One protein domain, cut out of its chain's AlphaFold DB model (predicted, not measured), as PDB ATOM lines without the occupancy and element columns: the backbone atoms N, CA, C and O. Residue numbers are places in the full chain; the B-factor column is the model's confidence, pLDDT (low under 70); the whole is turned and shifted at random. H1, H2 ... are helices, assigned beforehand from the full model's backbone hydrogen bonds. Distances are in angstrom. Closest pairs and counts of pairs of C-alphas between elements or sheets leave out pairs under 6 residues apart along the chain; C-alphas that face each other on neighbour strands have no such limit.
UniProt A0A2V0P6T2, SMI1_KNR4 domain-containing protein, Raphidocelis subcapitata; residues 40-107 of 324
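Overview. This is residues 40 to 107 of the 324 residues of the protein "SMI1_KNR4 domain-containing protein" of Raphidocelis subcapitata (UniProt A0A2V0P6T2). Two groups of short helices sit beside each other: H1, H2 and H3 form a triangle, and H4 and H5 make a pair next to it, with residues 91 to 98 looping between the two at the far end. Packing is mostly crossed, with helices at large angles to each other. The printed part has 68 residues with five named helices, H1 to H5 in that order, and no named strand; the class is all helix. It is compact, with a radius of gyration of the C-alphas of 11.1 A and spans of 35 by 23 by 19 A.

Along the chain. Find C-alpha 44 at (31.734, -29.208, 11.696); from there H1, the longest helix, runs 19.7 A to residue 57. H2 takes residues 60 to 67, H3 residues 71 to 79, and H4 residues 81 to 90, 14.3 A long. H5, residues 99 to 107, ends at C-alpha 107, (18.460, -18.343, -5.724).

Arrangement. Start at H1: its residues 51 to 55 alone touch H2, closest at the C-alphas of Ile 55 and Val 63, 6.7 A, in a helical hairpin at a steep tilt of 40 degrees. H1 touches H3 about perpendicular, at 83 degrees, with the C-alphas of Arg 44 and Ala 76 closest at 6.3 A. H2 touches H3, with the C-alphas of Ala 67 and Leu 74 closest at 4.6 A. H4 touches H5, closest at the C-alphas of Gly 85 and Ala 99, 5.3 A, and the two run the same way at a steep tilt of 43 degrees. H3 and H4 meet only through their link, and H1 and H5 are apart. In H1, H2, H3, H4 and H5 every O i to N i+4 pair is within hydrogen-bond range.

Size, cuts and confidence. Look for the C-alphas farthest apart at Ala 41 and Gly 92, 35.2 A. The printed part has no cut, and no link is long. Mean pLDDT of the printed part is 87.8, and no printed residue is under 70.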
ATOM      1  N   ASP A  40      29.025 -37.380   7.441       78.81
ATOM      2  CA  ASP A  40      28.377 -37.197   8.740       78.81
ATOM      3  C   ASP A  40      29.339 -37.352   9.933       78.81
ATOM      4  O   ASP A  40      29.060 -36.829  11.012       78.81
ATOM      5  N   ALA A  41      30.475 -38.035   9.750       83.81
ATOM      6  CA  ALA A  41      31.490 -38.247  10.782       83.81
ATOM      7  C   ALA A  41      32.531 -37.114  10.859       83.81
ATOM      8  O   ALA A  41      33.337 -37.076  11.791       83.81
ATOM      9  N   LEU A  42      32.544 -36.191   9.890       85.38
ATOM     10  CA  LEU A  42      33.516 -35.102   9.869       85.38
ATOM     11  C   LEU A  42      33.163 -34.015  10.902       85.38
ATOM     12  O   LEU A  42      31.996 -33.633  11.036       85.38
ATOM     13  N   PRO A  43      34.160 -33.433  11.598       87.69
ATOM     14  CA  PRO A  43      33.934 -32.278  12.454       87.69
ATOM     15  C   PRO A  43      33.318 -31.111  11.677       87.69
ATOM     16  O   PRO A  43      33.693 -30.834  10.535       87.69
ATOM     17  N   ARG A  44      32.417 -30.358  12.322       80.75
ATOM     18  CA  ARG A  44      31.734 -29.208  11.696       80.75
ATOM     19  C   ARG A  44      32.705 -28.180  11.112       80.75
ATOM     20  O   ARG A  44      32.422 -27.623  10.062       80.75
ATOM     21  N   THR A  45      33.848 -27.963  11.758       84.81
ATOM     22  CA  THR A  45      34.909 -27.061  11.284       84.81
ATOM     23  C   THR A  45      35.496 -27.506   9.944       84.81
ATOM     24  O   THR A  45      35.676 -26.678   9.054       84.81
ATOM     25  N   VAL A  46      35.726 -28.810   9.769       88.00
ATOM     26  CA  VAL A  46      36.214 -29.399   8.512       88.00
ATOM     27  C   VAL A  46      35.148 -29.276   7.427       88.00
ATOM     28  O   VAL A  46      35.451 -28.831   6.324       88.00
ATOM     29  N   LEU A  47      33.885 -29.582   7.747       86.50
ATOM     30  CA  LEU A  47      32.770 -29.405   6.812       86.50
ATOM     31  C   LEU A  47      32.618 -27.943   6.369       86.50
ATOM     32  O   LEU A  47      32.409 -27.687   5.187       86.50
ATOM     33  N   SER A  48      32.762 -26.977   7.278       83.19
ATOM     34  CA  SER A  48      32.740 -25.552   6.930       83.19
ATOM     35  C   SER A  48      33.896 -25.151   6.009       83.19
ATOM     36  O   SER A  48      33.656 -24.423   5.049       83.19
ATOM     37  N   ALA A  49      35.112 -25.654   6.241       86.31
ATOM     38  CA  ALA A  49      36.258 -25.391   5.367       86.31
ATOM     39  C   ALA A  49      36.075 -26.007   3.967       86.31
ATOM     40  O   ALA A  49      36.351 -25.354   2.963       86.31
ATOM     41  N   ILE A  50      35.541 -27.233   3.889       88.69
ATOM     42  CA  ILE A  50      35.187 -27.883   2.617       88.69
ATOM     43  C   ILE A  50      34.125 -27.064   1.877       88.69
ATOM     44  O   ILE A  50      34.244 -26.854   0.673       88.69
ATOM     45  N   LEU A  51      33.097 -26.582   2.584       89.62
ATOM     46  CA  LEU A  51      32.056 -25.735   2.003       89.62
ATOM     47  C   LEU A  51      32.625 -24.425   1.457       89.62
ATOM     48  O   LEU A  51      32.247 -24.018   0.361       89.62
ATOM     49  N   GLU A  52      33.527 -23.775   2.187       88.75
ATOM     50  CA  GLU A  52      34.178 -22.547   1.733       88.75
ATOM     51  C   GLU A  52      35.014 -22.790   0.476       88.75
ATOM     52  O   GLU A  52      34.770 -22.140  -0.543       88.75
ATOM     53  N   ALA A  53      35.873 -23.813   0.487       90.00
ATOM     54  CA  ALA A  53      36.659 -24.203  -0.681       90.00
ATOM     55  C   ALA A  53      35.772 -24.575  -1.884       90.00
ATOM     56  O   ALA A  53      36.037 -24.160  -3.012       90.00
ATOM     57  N   ALA A  54      34.676 -25.306  -1.662       89.81
ATOM     58  CA  ALA A  54      33.735 -25.670  -2.717       89.81
ATOM     59  C   ALA A  54      33.013 -24.446  -3.297       89.81
ATOM     60  O   ALA A  54      32.769 -24.392  -4.501       89.81
ATOM     61  N   ILE A  55      32.667 -23.458  -2.472       89.19
ATOM     62  CA  ILE A  55      32.025 -22.211  -2.913       89.19
ATOM     63  C   ILE A  55      32.999 -21.314  -3.677       89.19
ATOM     64  O   ILE A  55      32.578 -20.609  -4.591       89.19
ATOM     65  N   GLU A  56      34.281 -21.329  -3.325       88.06
ATOM     66  CA  GLU A  56      35.320 -20.606  -4.060       88.06
ATOM     67  C   GLU A  56      35.646 -21.270  -5.399       88.06
ATOM     68  O   GLU A  56      35.793 -20.583  -6.410       88.06
ATOM     69  N   ALA A  57      35.697 -22.604  -5.426       89.31
ATOM     70  CA  ALA A  57      35.989 -23.379  -6.627       89.31
ATOM     71  C   ALA A  57      34.786 -23.532  -7.577       89.31
ATOM     72  O   ALA A  57      34.968 -23.886  -8.742       89.31
ATOM     73  N   SER A  58      33.552 -23.314  -7.107       90.31
ATOM     74  CA  SER A  58      32.338 -23.623  -7.873       90.31
ATOM     75  C   SER A  58      31.223 -22.580  -7.725       90.31
ATOM     76  O   SER A  58      31.380 -21.518  -7.134       90.31
ATOM     77  N   ASN A  59      30.055 -22.855  -8.317       88.19
ATOM     78  CA  ASN A  59      28.885 -21.997  -8.164       88.19
ATOM     79  C   ASN A  59      28.221 -22.255  -6.794       88.19
ATOM     80  O   ASN A  59      27.802 -23.389  -6.546       88.19
ATOM     81  N   PRO A  60      27.993 -21.225  -5.953       88.38
ATOM     82  CA  PRO A  60      27.320 -21.392  -4.663       88.38
ATOM     83  C   PRO A  60      25.948 -22.085  -4.762       88.38
ATOM     84  O   PRO A  60      25.519 -22.764  -3.834       88.38
ATOM     85  N   ALA A  61      25.252 -21.954  -5.898       86.12
ATOM     86  CA  ALA A  61      23.982 -22.633  -6.152       86.12
ATOM     87  C   ALA A  61      24.115 -24.165  -6.198       86.12
ATOM     88  O   ALA A  61      23.210 -24.870  -5.756       86.12
ATOM     89  N   SER A  62      25.229 -24.672  -6.730       88.38
ATOM     90  CA  SER A  62      25.517 -26.107  -6.795       88.38
ATOM     91  C   SER A  62      25.783 -26.668  -5.402       88.38
ATOM     92  O   SER A  62      25.293 -27.743  -5.076       88.38
ATOM     93  N   VAL A  63      26.473 -25.901  -4.553       89.44
ATOM     94  CA  VAL A  63      26.707 -26.262  -3.147       89.44
ATOM     95  C   VAL A  63      25.392 -26.317  -2.371       89.44
ATOM     96  O   VAL A  63      25.166 -27.267  -1.630       89.44
ATOM     97  N   VAL A  64      24.475 -25.365  -2.593       88.06
ATOM     98  CA  VAL A  64      23.114 -25.441  -2.027       88.06
ATOM     99  C   VAL A  64      22.389 -26.696  -2.517       88.06
ATOM    100  O   VAL A  64      21.783 -27.391  -1.710       88.06
ATOM    101  N   ALA A  65      22.449 -27.010  -3.815       87.56
ATOM    102  CA  ALA A  65      21.790 -28.196  -4.366       87.56
ATOM    103  C   ALA A  65      22.335 -29.500  -3.760       87.56
ATOM    104  O   ALA A  65      21.543 -30.361  -3.388       87.56
ATOM    105  N   LEU A  66      23.656 -29.609  -3.595       87.75
ATOM    106  CA  LEU A  66      24.302 -30.737  -2.922       87.75
ATOM    107  C   LEU A  66      23.931 -30.798  -1.435       87.75
ATOM    108  O   LEU A  66      23.632 -31.861  -0.908       87.75
ATOM    109  N   ALA A  67      23.879 -29.658  -0.748       88.31
ATOM    110  CA  ALA A  67      23.456 -29.613   0.649       88.31
ATOM    111  C   ALA A  67      22.023 -30.133   0.832       88.31
ATOM    112  O   ALA A  67      21.721 -30.743   1.848       88.31
ATOM    113  N   MET A  68      21.143 -29.961  -0.157       85.69
ATOM    114  CA  MET A  68      19.781 -30.498  -0.093       85.69
ATOM    115  C   MET A  68      19.713 -32.030  -0.203       85.69
ATOM    116  O   MET A  68      18.686 -32.590   0.172       85.69
ATOM    117  N   THR A  69      20.762 -32.710  -0.680       87.06
ATOM    118  CA  THR A  69      20.793 -34.182  -0.772       87.06
ATOM    119  C   THR A  69      21.377 -34.852   0.473       87.06
ATOM    120  O   THR A  69      21.224 -36.058   0.637       87.06
ATOM    121  N   CYS A  70      22.019 -34.096   1.373       86.81
ATOM    122  CA  CYS A  70      22.723 -34.630   2.538       86.81
ATOM    123  C   CYS A  70      22.417 -33.813   3.805       86.81
ATOM    124  O   CYS A  70      22.724 -32.623   3.891       86.81
ATOM    125  N   ARG A  71      21.829 -34.452   4.828       86.31
ATOM    126  CA  ARG A  71      21.376 -33.762   6.055       86.31
ATOM    127  C   ARG A  71      22.519 -33.114   6.840       86.31
ATOM    128  O   ARG A  71      22.340 -32.005   7.342       86.31
ATOM    129  N   SER A  72      23.674 -33.771   6.947       85.69
ATOM    130  CA  SER A  72      24.841 -33.216   7.645       85.69
ATOM    131  C   SER A  72      25.400 -31.995   6.919       85.69
ATOM    132  O   SER A  72      25.654 -30.970   7.555       85.69
ATOM    133  N   LEU A  73      25.489 -32.050   5.588       87.38
ATOM    134  CA  LEU A  73      25.918 -30.926   4.764       87.38
ATOM    135  C   LEU A  73      24.925 -29.762   4.848       87.38
ATOM    136  O   LEU A  73      25.340 -28.611   4.970       87.38
ATOM    137  N   LEU A  74      23.618 -30.039   4.866       89.06
ATOM    138  CA  LEU A  74      22.589 -29.023   5.099       89.06
ATOM    139  C   LEU A  74      22.752 -28.346   6.463       89.06
ATOM    140  O   LEU A  74      22.663 -27.121   6.558       89.06
ATOM    141  N   ALA A  75      22.992 -29.130   7.517       87.12
ATOM    142  CA  ALA A  75      23.224 -28.611   8.859       87.12
ATOM    143  C   ALA A  75      24.501 -27.756   8.920       87.12
ATOM    144  O   ALA A  75      24.480 -26.673   9.504       87.12
ATOM    145  N   ALA A  76      25.580 -28.192   8.263       88.25
ATOM    146  CA  ALA A  76      26.819 -27.428   8.146       88.25
ATOM    147  C   ALA A  76      26.612 -26.115   7.372       88.25
ATOM    148  O   ALA A  76      27.043 -25.058   7.832       88.25
ATOM    149  N   CYS A  77      25.877 -26.146   6.256       90.06
ATOM    150  CA  CYS A  77      25.503 -24.951   5.501       90.06
ATOM    151  C   CYS A  77      24.700 -23.962   6.351       90.06
ATOM    152  O   CYS A  77      24.997 -22.772   6.330       90.06
ATOM    153  N   ARG A  78      23.714 -24.438   7.122       89.00
ATOM    154  CA  ARG A  78      22.922 -23.587   8.027       89.00
ATOM    155  C   ARG A  78      23.763 -22.982   9.149       89.00
ATOM    156  O   ARG A  78      23.529 -21.840   9.521       89.00
ATOM    157  N   ALA A  79      24.739 -23.726   9.670       88.06
ATOM    158  CA  ALA A  79      25.651 -23.239  10.702       88.06
ATOM    159  C   ALA A  79      26.675 -22.220  10.164       88.06
ATOM    160  O   ALA A  79      27.154 -21.371  10.913       88.06
ATOM    161  N   ALA A  80      26.992 -22.266   8.868       89.25
ATOM    162  CA  ALA A  80      27.940 -21.371   8.205       89.25
ATOM    163  C   ALA A  80      27.324 -20.002   7.836       89.25
ATOM    164  O   ALA A  80      27.523 -19.495   6.730       89.25
ATOM    165  N   ASP A  81      26.568 -19.386   8.748       88.00
ATOM    166  CA  ASP A  81      25.764 -18.188   8.458       88.00
ATOM    167  C   ASP A  81      26.619 -17.007   7.970       88.00
ATOM    168  O   ASP A  81      26.278 -16.336   6.996       88.00
ATOM    169  N   GLY A  82      27.805 -16.818   8.560       89.44
ATOM    170  CA  GLY A  82      28.749 -15.777   8.139       89.44
ATOM    171  C   GLY A  82      29.230 -15.934   6.692       89.44
ATOM    172  O   GLY A  82      29.411 -14.938   5.991       89.44
ATOM    173  N   LEU A  83      29.393 -17.172   6.211       91.12
ATOM    174  CA  LEU A  83      29.775 -17.445   4.826       91.12
ATOM    175  C   LEU A  83      28.641 -17.068   3.862       91.12
ATOM    176  O   LEU A  83      28.877 -16.367   2.874       91.12
ATOM    177  N   TRP A  84      27.399 -17.445   4.170       92.50
ATOM    178  CA  TRP A  84      26.245 -17.096   3.335       92.50
ATOM    179  C   TRP A  84      25.909 -15.610   3.410       92.50
ATOM    180  O   TRP A  84      25.506 -15.030   2.401       92.50
ATOM    181  N   GLY A  85      26.162 -14.966   4.550       92.25
ATOM    182  CA  GLY A  85      26.089 -13.516   4.710       92.25
ATOM    183  C   GLY A  85      27.022 -12.788   3.740       92.25
ATOM    184  O   GLY A  85      26.584 -11.873   3.041       92.25
ATOM    185  N   ARG A  86      28.275 -13.253   3.591       91.81
ATOM    186  CA  ARG A  86      29.210 -12.721   2.578       91.81
ATOM    187  C   ARG A  86      28.678 -12.903   1.156       91.81
ATOM    188  O   ARG A  86      28.763 -11.976   0.351       91.81
ATOM    189  N   GLN A  87      28.100 -14.064   0.839       91.62
ATOM    190  CA  GLN A  87      27.516 -14.311  -0.486       91.62
ATOM    191  C   GLN A  87      26.296 -13.418  -0.760       91.62
ATOM    192  O   GLN A  87      26.182 -12.850  -1.847       91.62
ATOM    193  N   CYS A  88      25.419 -13.223   0.228       91.38
ATOM    194  CA  CYS A  88      24.293 -12.292   0.137       91.38
ATOM    195  C   CYS A  88      24.780 -10.857  -0.108       91.38
ATOM    196  O   CYS A  88      24.299 -10.193  -1.029       91.38
ATOM    197  N   ALA A  89      25.798 -10.412   0.636       90.12
ATOM    198  CA  ALA A  89      26.389  -9.085   0.487       90.12
ATOM    199  C   ALA A  89      26.988  -8.862  -0.913       90.12
ATOM    200  O   ALA A  89      26.716  -7.830  -1.531       90.12
ATOM    201  N   ARG A  90      27.719  -9.848  -1.462       88.44
ATOM    202  CA  ARG A  90      28.242  -9.814  -2.846       88.44
ATOM    203  C   ARG A  90      27.134  -9.644  -3.888       88.44
ATOM    204  O   ARG A  90      27.340  -9.016  -4.923       88.44
ATOM    205  N   LEU A  91      25.950 -10.199  -3.629       86.00
ATOM    206  CA  LEU A  91      24.785 -10.089  -4.510       86.00
ATOM    207  C   LEU A  91      23.955  -8.823  -4.269       86.00
ATOM    208  O   LEU A  91      22.997  -8.583  -5.006       86.00
ATOM    209  N   GLY A  92      24.340  -8.007  -3.291       85.81
ATOM    210  CA  GLY A  92      23.672  -6.766  -2.944       85.81
ATOM    211  C   GLY A  92      22.494  -6.933  -1.981       85.81
ATOM    212  O   GLY A  92      21.835  -5.938  -1.683       85.81
ATOM    213  N   TRP A  93      22.229  -8.145  -1.493       87.38
ATOM    214  CA  TRP A  93      21.101  -8.446  -0.610       87.38
ATOM    215  C   TRP A  93      21.367  -7.973   0.830       87.38
ATOM    216  O   TRP A  93      22.531  -7.901   1.237       87.38
ATOM    217  N   PRO A  94      20.314  -7.621   1.592       84.12
ATOM    218  CA  PRO A  94      20.466  -7.193   2.976       84.12
ATOM    219  C   PRO A  94      21.005  -8.330   3.849       84.12
ATOM    220  O   PRO A  94      20.726  -9.505   3.603       84.12
ATOM    221  N   ALA A  95      21.767  -7.968   4.881       85.38
ATOM    222  CA  ALA A  95      22.156  -8.913   5.918       85.38
ATOM    223  C   ALA A  95      20.913  -9.305   6.728       85.38
ATOM    224  O   ALA A  95      20.148  -8.439   7.149       85.38
ATOM    225  N   ALA A  96      20.716 -10.603   6.936       83.00
ATOM    226  CA  ALA A  96      19.619 -11.141   7.726       83.00
ATOM    227  C   ALA A  96      20.098 -12.389   8.480       83.00
ATOM    228  O   ALA A  96      20.946 -13.111   7.946       83.00
ATOM    229  N   PRO A  97      19.562 -12.661   9.684       85.19
ATOM    230  CA  PRO A  97      19.785 -13.939  10.347       85.19
ATOM    231  C   PRO A  97      19.240 -15.079   9.479       85.19
ATOM    232  O   PRO A  97      18.194 -14.938   8.839       85.19
ATOM    233  N   GLY A  98      19.948 -16.208   9.440       87.75
ATOM    234  CA  GLY A  98      19.581 -17.313   8.552       87.75
ATOM    235  C   GLY A  98      19.871 -16.985   7.086       87.75
ATOM    236  O   GLY A  98      19.066 -17.276   6.194       87.75
ATOM    237  N   ALA A  99      21.039 -16.401   6.823       89.50
ATOM    238  CA  ALA A  99      21.522 -16.019   5.506       89.50
ATOM    239  C   ALA A  99      21.520 -17.192   4.518       89.50
ATOM    240  O   ALA A  99      21.281 -16.980   3.333       89.50
ATOM    241  N   PHE A 100      21.704 -18.438   4.975       89.62
ATOM    242  CA  PHE A 100      21.527 -19.618   4.118       89.62
ATOM    243  C   PHE A 100      20.091 -19.755   3.583       89.62
ATOM    244  O   PHE A 100      19.879 -20.012   2.392       89.62
ATOM    245  N   CYS A 101      19.086 -19.575   4.444       88.94
ATOM    246  CA  CYS A 101      17.674 -19.647   4.065       88.94
ATOM    247  C   CYS A 101      17.314 -18.513   3.099       88.94
ATOM    248  O   CYS A 101      16.696 -18.763   2.064       88.94
ATOM    249  N   LEU A 102      17.780 -17.293   3.386       87.38
ATOM    250  CA  LEU A 102      17.632 -16.153   2.480       87.38
ATOM    251  C   LEU A 102      18.309 -16.422   1.127       87.38
ATOM    252  O   LEU A 102      17.716 -16.205   0.072       87.38
ATOM    253  N   PHE A 103      19.547 -16.917   1.141       90.06
ATOM    254  CA  PHE A 103      20.313 -17.178  -0.071       90.06
ATOM    255  C   PHE A 103      19.632 -18.232  -0.948       90.06
ATOM    256  O   PHE A 103      19.416 -18.020  -2.142       90.06
ATOM    257  N   SER A 104      19.254 -19.366  -0.355       89.38
ATOM    258  CA  SER A 104      18.602 -20.467  -1.066       89.38
ATOM    259  C   SER A 104      17.236 -20.064  -1.636       89.38
ATOM    260  O   SER A 104      16.956 -20.360  -2.805       89.38
ATOM    261  N   SER A 105      16.414 -19.330  -0.877       86.31
ATOM    262  CA  SER A 105      15.108 -18.847  -1.342       86.31
ATOM    263  C   SER A 105      15.253 -17.871  -2.518       86.31
ATOM    264  O   SER A 105      14.613 -18.054  -3.559       86.31
ATOM    265  N   ARG A 106      16.176 -16.907  -2.419       88.56
ATOM    266  CA  ARG A 106      16.485 -15.934  -3.478       88.56
ATOM    267  C   ARG A 106      17.041 -16.602  -4.731       88.56
ATOM    268  O   ARG A 106      16.642 -16.252  -5.842       88.56
ATOM    269  N   MET A 107      17.916 -17.597  -4.586       89.69
ATOM    270  CA  MET A 107      18.460 -18.343  -5.724       89.69
ATOM    271  C   MET A 107      17.394 -19.172  -6.442       89.69
ATOM    272  O   MET A 107      17.376 -19.212  -7.678       89.69
TER     273      MET A 107